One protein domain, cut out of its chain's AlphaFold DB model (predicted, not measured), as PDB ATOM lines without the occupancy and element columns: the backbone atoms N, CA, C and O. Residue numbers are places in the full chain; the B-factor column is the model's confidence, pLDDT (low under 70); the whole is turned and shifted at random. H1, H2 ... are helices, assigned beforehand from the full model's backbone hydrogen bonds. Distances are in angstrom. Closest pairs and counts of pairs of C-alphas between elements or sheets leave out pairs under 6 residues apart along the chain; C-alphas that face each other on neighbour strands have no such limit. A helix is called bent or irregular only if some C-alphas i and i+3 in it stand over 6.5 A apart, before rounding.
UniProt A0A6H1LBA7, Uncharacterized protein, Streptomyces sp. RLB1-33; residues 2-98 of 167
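AT A GLANCE: This is residues 2 to 98 of the 167 residues of an uncharacterized protein of Streptomyces sp. RLB1-33 (UniProt A0A6H1LBA7). What is the shape? Three helices of similar length, H2, H1 and H3, pack in a triangle, each crossing the other two steeply, and a long unnamed loop, residues 20 to 51, runs round the outside of this core. What is it built of? The printed part has 97 residues with three named helices, in the order H1, H2, H3, and no named strand: its class is all helix, with mostly crossed packing. How large is it? It is compact and rounded, with a radius of gyration of the C-alphas of 13.3 A and spans of 34 by 30 by 20 A.

IN THESE COORDINATES: Where is the longest helix? H2, residues 52 to 70, measures 27.0 A and begins at C-alpha 52 (238.229, 247.717, 240.162). It has a kink of 31 degrees near residue 64, and is neither bent nor irregular, but only just: C-alphas 64 and 67 are 6.1 A apart. Where are the others? H1, residues 2 to 19, measures 26.0 A from C-alpha 2 (236.596, 227.264, 219.565). H3, residues 80 to 97, measures 25.4 A and ends at C-alpha 97 (233.950, 231.853, 240.863).

HOW THE PARTS SIT: How does H2 meet its neighbours? H1 touches H2 with residues 9 to 16 alone, closest at the C-alphas of Leu 12 and Leu 58, 7.1 A; this helical hairpin runs opposite ways at a steep tilt of 40 degrees. H2 and H3, also a helical hairpin, touch closest at the C-alphas of Val 61 and Thr 85, 7.0 A, opposite ways at a steep tilt of 45 degrees. And H1 with H3? Residues 5 to 12 of H1 touch residues 86 to 93 of H3, closest at the C-alphas of Leu 8 and Arg 90, 6.7 A, the same way at a steep tilt of 45 degrees. Are the backbones well formed? Every O i to N i+4 pair is within hydrogen-bond range in H1 and H3, and 13 of 15 in H2.

THE WHOLE: How far does it reach? The two C-alphas farthest apart, those of Gly 21 and Asp 78, are 37.2 A apart; the printed part has no cut. Which link is long, and where is confidence low? H1 to H2 is a long link of 32 residues, and pLDDT is under 70 at residues 22 to 35 and 37 to 41.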
ATOM      1  N   PRO A   2     237.682 226.282 219.744       81.06
ATOM      2  CA  PRO A   2     236.596 227.264 219.565       81.06
ATOM      3  C   PRO A   2     235.503 227.217 220.644       81.06
ATOM      4  O   PRO A   2     234.976 228.250 221.042       81.06
ATOM      5  N   GLN A   3     235.196 226.023 221.160       81.75
ATOM      6  CA  GLN A   3     234.216 225.837 222.238       81.75
ATOM      7  C   GLN A   3     234.704 226.387 223.589       81.75
ATOM      8  O   GLN A   3     233.935 227.033 224.291       81.75
ATOM      9  N   ILE A   4     235.986 226.186 223.921       83.94
ATOM     10  CA  ILE A   4     236.617 226.731 225.137       83.94
ATOM     11  C   ILE A   4     236.628 228.260 225.072       83.94
ATOM     12  O   ILE A   4     236.244 228.924 226.030       83.94
ATOM     13  N   PHE A   5     236.995 228.816 223.912       88.00
ATOM     14  CA  PHE A   5     236.927 230.254 223.668       88.00
ATOM     15  C   PHE A   5     235.509 230.793 223.887       88.00
ATOM     16  O   PHE A   5     235.326 231.738 224.648       88.00
ATOM     17  N   ALA A   6     234.498 230.177 223.265       86.94
ATOM     18  CA  ALA A   6     233.111 230.617 223.395       86.94
ATOM     19  C   ALA A   6     232.614 230.556 224.849       86.94
ATOM     20  O   ALA A   6     231.927 231.474 225.295       86.94
ATOM     21  N   PHE A   7     232.997 229.513 225.591       89.44
ATOM     22  CA  PHE A   7     232.679 229.380 227.010       89.44
ATOM     23  C   PHE A   7     233.304 230.507 227.841       89.44
ATOM     24  O   PHE A   7     232.579 231.238 228.516       89.44
ATOM     25  N   LEU A   8     234.629 230.686 227.764       89.31
ATOM     26  CA  LEU A   8     235.342 231.708 228.537       89.31
ATOM     27  C   LEU A   8     234.861 233.118 228.183       89.31
ATOM     28  O   LEU A   8     234.597 233.924 229.070       89.31
ATOM     29  N   PHE A   9     234.666 233.399 226.893       89.44
ATOM     30  CA  PHE A   9     234.151 234.685 226.433       89.44
ATOM     31  C   PHE A   9     232.712 234.939 226.914       89.44
ATOM     32  O   PHE A   9     232.366 236.061 227.280       89.44
ATOM     33  N   GLY A  10     231.862 233.909 226.948       88.88
ATOM     34  CA  GLY A  10     230.511 234.014 227.504       88.88
ATOM     35  C   GLY A  10     230.520 234.332 229.003       88.88
ATOM     36  O   GLY A  10     229.785 235.211 229.450       88.88
ATOM     37  N   ARG A  11     231.396 233.671 229.769       89.62
ATOM     38  CA  ARG A  11     231.568 233.914 231.211       89.62
ATOM     39  C   ARG A  11     232.135 235.303 231.505       89.62
ATOM     40  O   ARG A  11     231.669 235.959 232.430       89.62
ATOM     41  N   LEU A  12     233.055 235.785 230.673       92.12
ATOM     42  CA  LEU A  12     233.545 237.161 230.723       92.12
ATOM     43  C   LEU A  12     232.407 238.181 230.585       92.12
ATOM     44  O   LEU A  12     232.316 239.106 231.387       92.12
ATOM     45  N   GLY A  13     231.518 237.992 229.603       88.62
ATOM     46  CA  GLY A  13     230.343 238.849 229.424       88.62
ATOM     47  C   GLY A  13     229.442 238.857 230.659       88.62
ATOM     48  O   GLY A  13     229.134 239.919 231.184       88.62
ATOM     49  N   ALA A  14     229.126 237.674 231.187       87.31
ATOM     50  CA  ALA A  14     228.308 237.515 232.387       87.31
ATOM     51  C   ALA A  14     228.869 238.256 233.620       87.31
ATOM     52  O   ALA A  14     228.117 238.889 234.358       87.31
ATOM     53  N   VAL A  15     230.189 238.218 233.833       88.94
ATOM     54  CA  VAL A  15     230.843 238.958 234.926       88.94
ATOM     55  C   VAL A  15     230.734 240.474 234.732       88.94
ATOM     56  O   VAL A  15     230.428 241.200 235.681       88.94
ATOM     57  N   LEU A  16     230.969 240.963 233.512       89.25
ATOM     58  CA  LEU A  16     230.887 242.394 233.206       89.25
ATOM     59  C   LEU A  16     229.442 242.917 233.287       89.25
ATOM     60  O   LEU A  16     229.221 244.021 233.784       89.25
ATOM     61  N   ASP A  17     228.457 242.113 232.886       87.19
ATOM     62  CA  ASP A  17     227.034 242.457 232.976       87.19
ATOM     63  C   ASP A  17     226.558 242.530 234.437       87.19
ATOM     64  O   ASP A  17     225.905 243.504 234.828       87.19
ATOM     65  N   ARG A  18     226.966 241.561 235.272       83.12
ATOM     66  CA  ARG A  18     226.711 241.549 236.725       83.12
ATOM     67  C   ARG A  18     227.241 242.819 237.396       83.12
ATOM     68  O   ARG A  18     226.551 243.435 238.206       83.12
ATOM     69  N   ARG A  19     228.445 243.255 237.016       81.50
ATOM     70  CA  ARG A  19     229.065 244.500 237.496       81.50
ATOM     71  C   ARG A  19     228.288 245.752 237.068       81.50
ATOM     72  O   ARG A  19     228.234 246.717 237.826       81.50
ATOM     73  N   GLY A  20     227.673 245.739 235.885       77.81
ATOM     74  CA  GLY A  20     226.824 246.823 235.379       77.81
ATOM     75  C   GLY A  20     225.484 246.981 236.107       77.81
ATOM     76  O   GLY A  20     224.688 247.835 235.717       77.81
ATOM     77  N   GLY A  21     225.214 246.173 237.139       71.06
ATOM     78  CA  GLY A  21     223.934 246.152 237.850       71.06
ATOM     79  C   GLY A  21     222.819 245.472 237.056       71.06
ATOM     80  O   GLY A  21     221.649 245.579 237.425       71.06
ATOM     81  N   ASN A  22     223.165 244.788 235.963       67.12
ATOM     82  CA  ASN A  22     222.209 244.059 235.157       67.12
ATOM     83  C   ASN A  22     222.071 242.660 235.766       67.12
ATOM     84  O   ASN A  22     222.873 241.768 235.492       67.12
ATOM     85  N   ASP A  23     221.071 242.485 236.632       54.53
ATOM     86  CA  ASP A  23     220.771 241.218 237.311       54.53
ATOM     87  C   ASP A  23     220.087 240.251 236.332       54.53
ATOM     88  O   ASP A  23     218.939 239.837 236.475       54.53
ATOM     89  N   THR A  24     220.789 239.947 235.242       50.69
ATOM     90  CA  THR A  24     220.399 238.857 234.360       50.69
ATOM     91  C   THR A  24     220.818 237.607 235.097       50.69
ATOM     92  O   THR A  24     222.005 237.295 235.067       50.69
ATOM     93  N   ASP A  25     219.875 236.996 235.822       46.88
ATOM     94  CA  ASP A  25     219.995 235.744 236.579       46.88
ATOM     95  C   ASP A  25     221.173 234.898 236.072       46.88
ATOM     96  O   ASP A  25     221.083 234.150 235.097       46.88
ATOM     97  N   THR A  26     222.351 235.138 236.662       49.91
ATOM     98  CA  THR A  26     223.623 234.630 236.133       49.91
ATOM     99  C   THR A  26     223.886 233.230 236.668       49.91
ATOM    100  O   THR A  26     225.005 232.723 236.606       49.91
ATOM    101  N   SER A  27     222.836 232.554 237.136       46.38
ATOM    102  CA  SER A  27     222.777 231.104 237.171       46.38
ATOM    103  C   SER A  27     222.647 230.587 235.734       46.38
ATOM    104  O   SER A  27     221.668 229.960 235.344       46.38
ATOM    105  N   LEU A  28     223.656 230.866 234.901       51.75
ATOM    106  CA  LEU A  28     223.893 230.102 233.685       51.75
ATOM    107  C   LEU A  28     224.199 228.686 234.155       51.75
ATOM    108  O   LEU A  28     225.361 228.421 234.492       51.75
ATOM    109  N   ASP A  29     223.148 227.861 234.221       45.34
ATOM    110  CA  ASP A  29     223.114 226.447 234.596       45.34
ATOM    111  C   ASP A  29     224.391 225.762 234.104       45.34
ATOM    112  O   ASP A  29     224.525 225.310 232.964       45.34
ATOM    113  N   SER A  30     225.406 225.771 234.969       48.00
ATOM    114  CA  SER A  30     226.733 225.253 234.642       48.00
ATOM    115  C   SER A  30     226.734 223.725 234.654       48.00
ATOM    116  O   SER A  30     227.706 223.098 234.249       48.00
ATOM    117  N   THR A  31     225.607 223.138 235.061       42.22
ATOM    118  CA  THR A  31     225.318 221.709 235.133       42.22
ATOM    119  C   THR A  31     225.343 221.017 233.767       42.22
ATOM    120  O   THR A  31     225.420 219.793 233.726       42.22
ATOM    121  N   ALA A  32     225.334 221.760 232.652       45.41
ATOM    122  CA  ALA A  32     225.298 221.175 231.311       45.41
ATOM    123  C   ALA A  32     226.207 221.867 230.280       45.41
ATOM    124  O   ALA A  32     225.895 221.845 229.090       45.41
ATOM    125  N   SER A  33     227.325 222.489 230.675       55.12
ATOM    126  CA  SER A  33     228.313 222.905 229.668       55.12
ATOM    127  C   SER A  33     229.143 221.686 229.244       55.12
ATOM    128  O   SER A  33     229.995 221.259 230.019       55.12
ATOM    129  N   PRO A  34     228.977 221.139 228.019       56.44
ATOM    130  CA  PRO A  34     229.689 219.933 227.568       56.44
ATOM    131  C   PRO A  34     231.204 220.147 227.412       56.44
ATOM    132  O   PRO A  34     231.923 219.252 226.982       56.44
ATOM    133  N   VAL A  35     231.677 221.361 227.701       67.12
ATOM    134  CA  VAL A  35     233.068 221.783 227.586       67.12
ATOM    135  C   VAL A  35     233.838 221.527 228.884       67.12
ATOM    136  O   VAL A  35     235.053 221.377 228.811       67.12
ATOM    137  N   LEU A  36     233.180 221.458 230.051       72.44
ATOM    138  CA  LEU A  36     233.852 221.209 231.333       72.44
ATOM    139  C   LEU A  36     234.000 219.701 231.604       72.44
ATOM    140  O   LEU A  36     233.088 218.926 231.331       72.44
ATOM    141  N   ALA A  37     235.166 219.285 232.105       63.50
ATOM    142  CA  ALA A  37     235.529 217.880 232.324       63.50
ATOM    143  C   ALA A  37     234.852 217.248 233.546       63.50
ATOM    144  O   ALA A  37     234.587 216.049 233.547       63.50
ATOM    145  N   GLU A  38     234.573 218.047 234.572       59.47
ATOM    146  CA  GLU A  38     233.911 217.608 235.796       59.47
ATOM    147  C   GLU A  38     232.634 218.426 236.005       59.47
ATOM    148  O   GLU A  38     232.594 219.599 235.615       59.47
ATOM    149  N   PRO A  39     231.580 217.843 236.606       54.25
ATOM    150  CA  PRO A  39     230.415 218.601 237.032       54.25
ATOM    151  C   PRO A  39     230.824 219.540 238.175       54.25
ATOM    152  O   PRO A  39     230.745 219.198 239.352       54.25
ATOM    153  N   SER A  40     231.300 220.729 237.812       56.16
ATOM    154  CA  SER A  40     231.547 221.829 238.736       56.16
ATOM    155  C   SER A  40     230.234 222.241 239.401       56.16
ATOM    156  O   SER A  40     229.176 222.254 238.761       56.16
ATOM    157  N   ALA A  41     230.297 222.598 240.687       66.12
ATOM    158  CA  ALA A  41     229.181 223.250 241.361       66.12
ATOM    159  C   ALA A  41     228.726 224.476 240.540       66.12
ATOM    160  O   ALA A  41     229.529 225.036 239.784       66.12
ATOM    161  N   PRO A  42     227.461 224.920 240.661       72.44
ATOM    162  CA  PRO A  42     226.999 226.107 239.952       72.44
ATOM    163  C   PRO A  42     227.987 227.274 240.116       72.44
ATOM    164  O   PRO A  42     228.520 227.516 241.201       72.44
ATOM    165  N   LEU A  43     228.296 227.954 239.009       78.12
ATOM    166  CA  LEU A  43     229.285 229.029 238.998       78.12
ATOM    167  C   LEU A  43     228.661 230.293 239.590       78.12
ATOM    168  O   LEU A  43     227.919 230.999 238.911       78.12
ATOM    169  N   HIS A  44     228.969 230.564 240.856       82.88
ATOM    170  CA  HIS A  44     228.517 231.756 241.566       82.88
ATOM    171  C   HIS A  44     229.592 232.839 241.532       82.88
ATOM    172  O   HIS A  44     230.729 232.597 241.927       82.88
ATOM    173  N   ILE A  45     229.231 234.030 241.054       86.00
ATOM    174  CA  ILE A  45     230.122 235.192 241.073       86.00
ATOM    175  C   ILE A  45     230.294 235.644 242.523       86.00
ATOM    176  O   ILE A  45     229.311 235.925 243.210       86.00
ATOM    177  N   ARG A  46     231.544 235.720 242.975       84.56
ATOM    178  CA  ARG A  46     231.920 236.262 244.278       84.56
ATOM    179  C   ARG A  46     232.145 237.758 244.131       84.56
ATOM    180  O   ARG A  46     233.163 238.184 243.587       84.56
ATOM    181  N   ASP A  47     231.170 238.551 244.568       84.00
ATOM    182  CA  ASP A  47     231.195 240.007 244.402       84.00
ATOM    183  C   ASP A  47     232.431 240.640 245.080       84.00
ATOM    184  O   ASP A  47     232.938 241.656 244.604       84.00
ATOM    185  N   GLU A  48     232.985 240.010 246.126       84.62
ATOM    186  CA  GLU A  48     234.229 240.443 246.774       84.62
ATOM    187  C   GLU A  48     235.469 240.388 245.859       84.62
ATOM    188  O   GLU A  48     236.408 241.162 246.047       84.62
ATOM    189  N   GLU A  49     235.466 239.526 244.838       85.44
ATOM    190  CA  GLU A  49     236.575 239.363 243.887       85.44
ATOM    191  C   GLU A  49     236.484 240.314 242.683       85.44
ATOM    192  O   GLU A  49     237.439 240.433 241.904       85.44
ATOM    193  N   LEU A  50     235.368 241.042 242.539       87.81
ATOM    194  CA  LEU A  50     235.126 242.030 241.480       87.81
ATOM    195  C   LEU A  50     235.791 243.382 241.784       87.81
ATOM    196  O   LEU A  50     235.160 244.445 241.743       87.81
ATOM    197  N   THR A  51     237.088 243.349 242.082       88.50
ATOM    198  CA  THR A  51     237.882 244.554 242.349       88.50
ATOM    199  C   THR A  51     237.983 245.442 241.104       88.50
ATOM    200  O   THR A  51     238.026 244.948 239.977       88.50
ATOM    201  N   GLU A  52     238.089 246.765 241.284       87.38
ATOM    202  CA  GLU A  52     238.229 247.717 240.162       87.38
ATOM    203  C   GLU A  52     239.380 247.364 239.217       87.38
ATOM    204  O   GLU A  52     239.298 247.541 238.003       87.38
ATOM    205  N   GLU A  53     240.486 246.882 239.782       87.06
ATOM    206  CA  GLU A  53     241.651 246.483 239.008       87.06
ATOM    207  C   GLU A  53     241.350 245.265 238.135       87.06
ATOM    208  O   GLU A  53     241.653 245.285 236.940       87.06
ATOM    209  N   ARG A  54     240.707 244.239 238.706       88.50
ATOM    210  CA  ARG A  54     240.331 243.030 237.972       88.50
ATOM    211  C   ARG A  54     239.314 243.347 236.882       88.50
ATOM    212  O   ARG A  54     239.494 242.912 235.752       88.50
ATOM    213  N   ILE A  55     238.313 244.177 237.172       90.69
ATOM    214  CA  ILE A  55     237.328 244.611 236.174       90.69
ATOM    215  C   ILE A  55     238.007 245.318 234.996       90.69
ATOM    216  O   ILE A  55     237.766 244.948 233.848       90.69
ATOM    217  N   ARG A  56     238.925 246.262 235.246       89.81
ATOM    218  CA  ARG A  56     239.669 246.930 234.162       89.81
ATOM    219  C   ARG A  56     240.471 245.950 233.303       89.81
ATOM    220  O   ARG A  56     240.543 246.134 232.086       89.81
ATOM    221  N   ARG A  57     241.072 244.920 233.913       89.38
ATOM    222  CA  ARG A  57     241.760 243.850 233.171       89.38
ATOM    223  C   ARG A  57     240.783 243.047 232.317       89.38
ATOM    224  O   ARG A  57     241.020 242.899 231.122       89.38
ATOM    225  N   LEU A  58     239.663 242.611 232.887       92.81
ATOM    226  CA  LEU A  58     238.625 241.865 232.173       92.81
ATOM    227  C   LEU A  58     238.048 242.656 230.993       92.81
ATOM    228  O   LEU A  58     237.862 242.103 229.912       92.81
ATOM    229  N   GLU A  59     237.831 243.961 231.144       93.56
ATOM    230  CA  GLU A  59     237.410 244.830 230.041       93.56
ATOM    231  C   GLU A  59     238.464 244.926 228.926       93.56
ATOM    232  O   GLU A  59     238.115 244.994 227.743       93.56
ATOM    233  N   ALA A  60     239.755 244.951 229.276       92.38
ATOM    234  CA  ALA A  60     240.840 244.945 228.297       92.38
ATOM    235  C   ALA A  60     240.876 243.623 227.522       92.38
ATOM    236  O   ALA A  60     240.842 243.643 226.290       92.38
ATOM    237  N   VAL A  61     240.812 242.500 228.239       91.69
ATOM    238  CA  VAL A  61     240.705 241.157 227.662       91.69
ATOM    239  C   VAL A  61     239.465 241.039 226.769       91.69
ATOM    240  O   VAL A  61     239.546 240.508 225.665       91.69
ATOM    241  N   ALA A  62     238.317 241.591 227.174       92.38
ATOM    242  CA  ALA A  62     237.091 241.557 226.372       92.38
ATOM    243  C   ALA A  62     237.261 242.255 225.017       92.38
ATOM    244  O   ALA A  62     236.797 241.746 223.992       92.38
ATOM    245  N   ARG A  63     237.939 243.411 224.994       93.25
ATOM    246  CA  ARG A  63     238.240 244.143 223.753       93.25
ATOM    247  C   ARG A  63     239.187 243.363 222.849       93.25
ATOM    248  O   ARG A  63     238.969 243.334 221.641       93.25
ATOM    249  N   GLU A  64     240.195 242.728 223.430       92.69
ATOM    250  CA  GLU A  64     241.170 241.913 222.706       92.69
ATOM    251  C   GLU A  64     240.508 240.675 222.083       92.69
ATOM    252  O   GLU A  64     240.539 240.475 220.865       92.69
ATOM    253  N   LEU A  65     239.768 239.910 222.890       91.88
ATOM    254  CA  LEU A  65     239.080 238.701 222.440       91.88
ATOM    255  C   LEU A  65     237.927 238.988 221.460       91.88
ATOM    256  O   LEU A  65     237.536 238.113 220.680       91.88
ATOM    257  N   ALA A  66     237.399 240.215 221.422       91.56
ATOM    258  CA  ALA A  66     236.368 240.599 220.458       91.56
ATOM    259  C   ALA A  66     236.835 240.462 218.994       91.56
ATOM    260  O   ALA A  66     236.004 240.203 218.118       91.56
ATOM    261  N   VAL A  67     238.138 240.593 218.717       91.19
ATOM    262  CA  VAL A  67     238.706 240.403 217.370       91.19
ATOM    263  C   VAL A  67     238.514 238.960 216.899       91.19
ATOM    264  O   VAL A  67     238.050 238.734 215.777       91.19
ATOM    265  N   TYR A  68     238.776 238.000 217.785       91.06
ATOM    266  CA  TYR A  68     238.605 236.567 217.547       91.06
ATOM    267  C   TYR A  68     237.131 236.169 217.445       91.06
ATOM    268  O   TYR A  68     236.760 235.363 216.596       91.06
ATOM    269  N   ARG A  69     236.254 236.792 218.244       88.38
ATOM    270  CA  ARG A  69     234.802 236.581 218.133       88.38
ATOM    271  C   ARG A  69     234.252 237.044 216.782       88.38
ATOM    272  O   ARG A  69     233.396 236.372 216.211       88.38
ATOM    273  N   ARG A  70     234.719 238.191 216.277       89.81
ATOM    274  CA  ARG A  70     234.321 238.723 214.960       89.81
ATOM    275  C   ARG A  70     234.904 237.915 213.804       89.81
ATOM    276  O   ARG A  70     234.284 237.856 212.749       89.81
ATOM    277  N   ASN A  71     236.059 237.282 214.012       90.12
ATOM    278  CA  ASN A  71     236.752 236.484 213.005       90.12
ATOM    279  C   ASN A  71     237.095 235.088 213.556       90.12
ATOM    280  O   ASN A  71     238.260 234.821 213.862       90.12
ATOM    281  N   PRO A  72     236.118 234.166 213.655       88.06
ATOM    282  CA  PRO A  72     236.344 232.841 214.240       88.06
ATOM    283  C   PRO A  72     237.430 232.014 213.537       88.06
ATOM    284  O   PRO A  72     237.996 231.104 214.133       88.06
ATOM    285  N   THR A  73     237.755 232.336 212.281       88.50
ATOM    286  CA  THR A  73     238.834 231.703 211.507       88.50
ATOM    287  C   THR A  73     240.240 232.007 212.036       88.50
ATOM    288  O   THR A  73     241.183 231.307 211.663       88.50
ATOM    289  N   LEU A  74     240.390 233.024 212.893       88.06
ATOM    290  CA  LEU A  74     241.641 233.348 213.584       88.06
ATOM    291  C   LEU A  74     241.863 232.492 214.838       88.06
ATOM    292  O   LEU A  74     242.974 232.459 215.349       88.06
ATOM    293  N   ILE A  75     240.839 231.785 215.332       87.06
ATOM    294  CA  ILE A  75     240.957 230.931 216.519       87.06
ATOM    295  C   ILE A  75     241.722 229.665 216.133       87.06
ATOM    296  O   ILE A  75     241.147 228.709 215.601       87.06
ATOM    297  N   ARG A  76     243.025 229.657 216.410       81.25
ATOM    298  CA  ARG A  76     243.917 228.525 216.143       81.25
ATOM    299  C   ARG A  76     244.590 228.039 217.421       81.25
ATOM    300  O   ARG A  76     244.646 228.750 218.416       81.25
ATOM    301  N   VAL A  77     245.029 226.782 217.404       72.62
ATOM    302  CA  VAL A  77     245.648 226.121 218.569       72.62
ATOM    303  C   VAL A  77     247.106 226.552 218.756       72.62
ATOM    304  O   VAL A  77     247.647 226.393 219.835       72.62
ATOM    305  N   ASP A  78     247.732 227.083 217.712       76.12
ATOM    306  CA  ASP A  78     249.119 227.552 217.669       76.12
ATOM    307  C   ASP A  78     249.253 229.072 217.868       76.12
ATOM    308  O   ASP A  78     250.360 229.602 217.842       76.12
ATOM    309  N   ASP A  79     248.143 229.786 218.080       80.19
ATOM    310  CA  ASP A  79     248.169 231.207 218.426       80.19
ATOM    311  C   ASP A  79     248.532 231.364 219.912       80.19
ATOM    312  O   ASP A  79     247.671 231.334 220.793       80.19
ATOM    313  N   GLU A  80     249.832 231.500 220.186       77.44
ATOM    314  CA  GLU A  80     250.379 231.655 221.540       77.44
ATOM    315  C   GLU A  80     249.779 232.851 222.286       77.44
ATOM    316  O   GLU A  80     249.533 232.766 223.489       77.44
ATOM    317  N   HIS A  81     249.495 233.948 221.577       80.94
ATOM    318  CA  HIS A  81     248.904 235.137 222.181       80.94
ATOM    319  C   HIS A  81     247.472 234.856 222.636       80.94
ATOM    320  O   HIS A  81     247.132 235.113 223.790       80.94
ATOM    321  N   LEU A  82     246.659 234.237 221.775       83.69
ATOM    322  CA  LEU A  82     245.306 233.815 222.132       83.69
ATOM    323  C   LEU A  82     245.307 232.831 223.308       83.69
ATOM    324  O   LEU A  82     244.485 232.960 224.216       83.69
ATOM    325  N   LEU A  83     246.212 231.847 223.296       78.56
ATOM    326  CA  LEU A  83     246.347 230.877 224.382       78.56
ATOM    327  C   LEU A  83     246.680 231.558 225.711       78.56
ATOM    328  O   LEU A  83     246.049 231.254 226.725       78.56
ATOM    329  N   HIS A  84     247.629 232.494 225.695       79.06
ATOM    330  CA  HIS A  84     248.017 233.267 226.868       79.06
ATOM    331  C   HIS A  84     246.841 234.091 227.406       79.06
ATOM    332  O   HIS A  84     246.479 233.955 228.574       79.06
ATOM    333  N   THR A  85     246.169 234.864 226.551       83.12
ATOM    334  CA  THR A  85     245.027 235.701 226.947       83.12
ATOM    335  C   THR A  85     243.852 234.862 227.462       83.12
ATOM    336  O   THR A  85     243.207 235.221 228.446       83.12
ATOM    337  N   MET A  86     243.575 233.703 226.850       84.44
ATOM    338  CA  MET A  86     242.562 232.765 227.351       84.44
ATOM    339  C   MET A  86     242.947 232.162 228.706       84.44
ATOM    340  O   MET A  86     242.066 231.903 229.526       84.44
ATOM    341  N   SER A  87     244.238 231.937 228.948       81.50
ATOM    342  CA  SER A  87     244.733 231.442 230.229       81.50
ATOM    343  C   SER A  87     244.621 232.498 231.330       81.50
ATOM    344  O   SER A  87     244.114 232.174 232.397       81.50
ATOM    345  N   GLU A  88     245.016 233.748 231.077       83.00
ATOM    346  CA  GLU A  88     244.837 234.849 232.037       83.00
ATOM    347  C   GLU A  88     243.350 235.075 232.355       83.00
ATOM    348  O   GLU A  88     242.968 235.193 233.520       83.00
ATOM    349  N   LEU A  89     242.486 235.051 231.330       87.88
ATOM    350  CA  LEU A  89     241.039 235.165 231.516       87.88
ATOM    351  C   LEU A  89     240.486 234.057 232.410       87.88
ATOM    352  O   LEU A  89     239.663 234.313 233.289       87.88
ATOM    353  N   ARG A  90     240.894 232.814 232.155       85.81
ATOM    354  CA  ARG A  90     240.432 231.667 232.931       85.81
ATOM    355  C   ARG A  90     240.762 231.844 234.406       85.81
ATOM    356  O   ARG A  90     239.885 231.602 235.220       85.81
ATOM    357  N   ASP A  91     241.960 232.292 234.747       81.44
ATOM    358  CA  ASP A  91     242.368 232.450 236.143       81.44
ATOM    359  C   ASP A  91     241.603 233.546 236.873       81.44
ATOM    360  O   ASP A  91     241.193 233.366 238.025       81.44
ATOM    361  N   ASP A  92     241.381 234.682 236.206       84.81
ATOM    362  CA  ASP A  92     240.537 235.736 236.758       84.81
ATOM    363  C   ASP A  92     239.117 235.191 237.008       84.81
ATOM    364  O   ASP A  92     238.555 235.423 238.079       84.81
ATOM    365  N   LEU A  93     238.563 234.410 236.073       86.88
ATOM    366  CA  LEU A  93     237.255 233.768 236.232       86.88
ATOM    367  C   LEU A  93     237.244 232.711 237.346       86.88
ATOM    368  O   LEU A  93     236.306 232.687 238.133       86.88
ATOM    369  N   GLU A  94     238.260 231.856 237.449       84.44
ATOM    370  CA  GLU A  94     238.374 230.852 238.516       84.44
ATOM    371  C   GLU A  94     238.444 231.514 239.896       84.44
ATOM    372  O   GLU A  94     237.798 231.055 240.839       84.44
ATOM    373  N   THR A  95     239.152 232.642 239.993       84.88
ATOM    374  CA  THR A  95     239.203 233.452 241.213       84.88
ATOM    375  C   THR A  95     237.823 234.019 241.544       84.88
ATOM    376  O   THR A  95     237.334 233.835 242.657       84.88
ATOM    377  N   ILE A  96     237.155 234.631 240.559       86.31
ATOM    378  CA  ILE A  96     235.811 235.208 240.714       86.31
ATOM    379  C   ILE A  96     234.774 234.150 241.094       86.31
ATOM    380  O   ILE A  96     233.877 234.430 241.883       86.31
ATOM    381  N   TYR A  97     234.874 232.941 240.549       83.81
ATOM    382  CA  TYR A  97     233.950 231.853 240.863       83.81
ATOM    383  C   TYR A  97     234.350 231.057 242.111       83.81
ATOM    384  O   TYR A  97     233.562 230.247 242.598       83.81
ATOM    385  N   GLY A  98     235.565 231.257 242.630       80.25
ATOM    386  CA  GLY A  98     236.123 230.481 243.736       80.25
ATOM    387  C   GLY A  98     236.282 228.988 243.433       80.25
ATOM    388  O   GLY A  98     236.323 228.187 244.366       80.25
TER     389      GLY A  98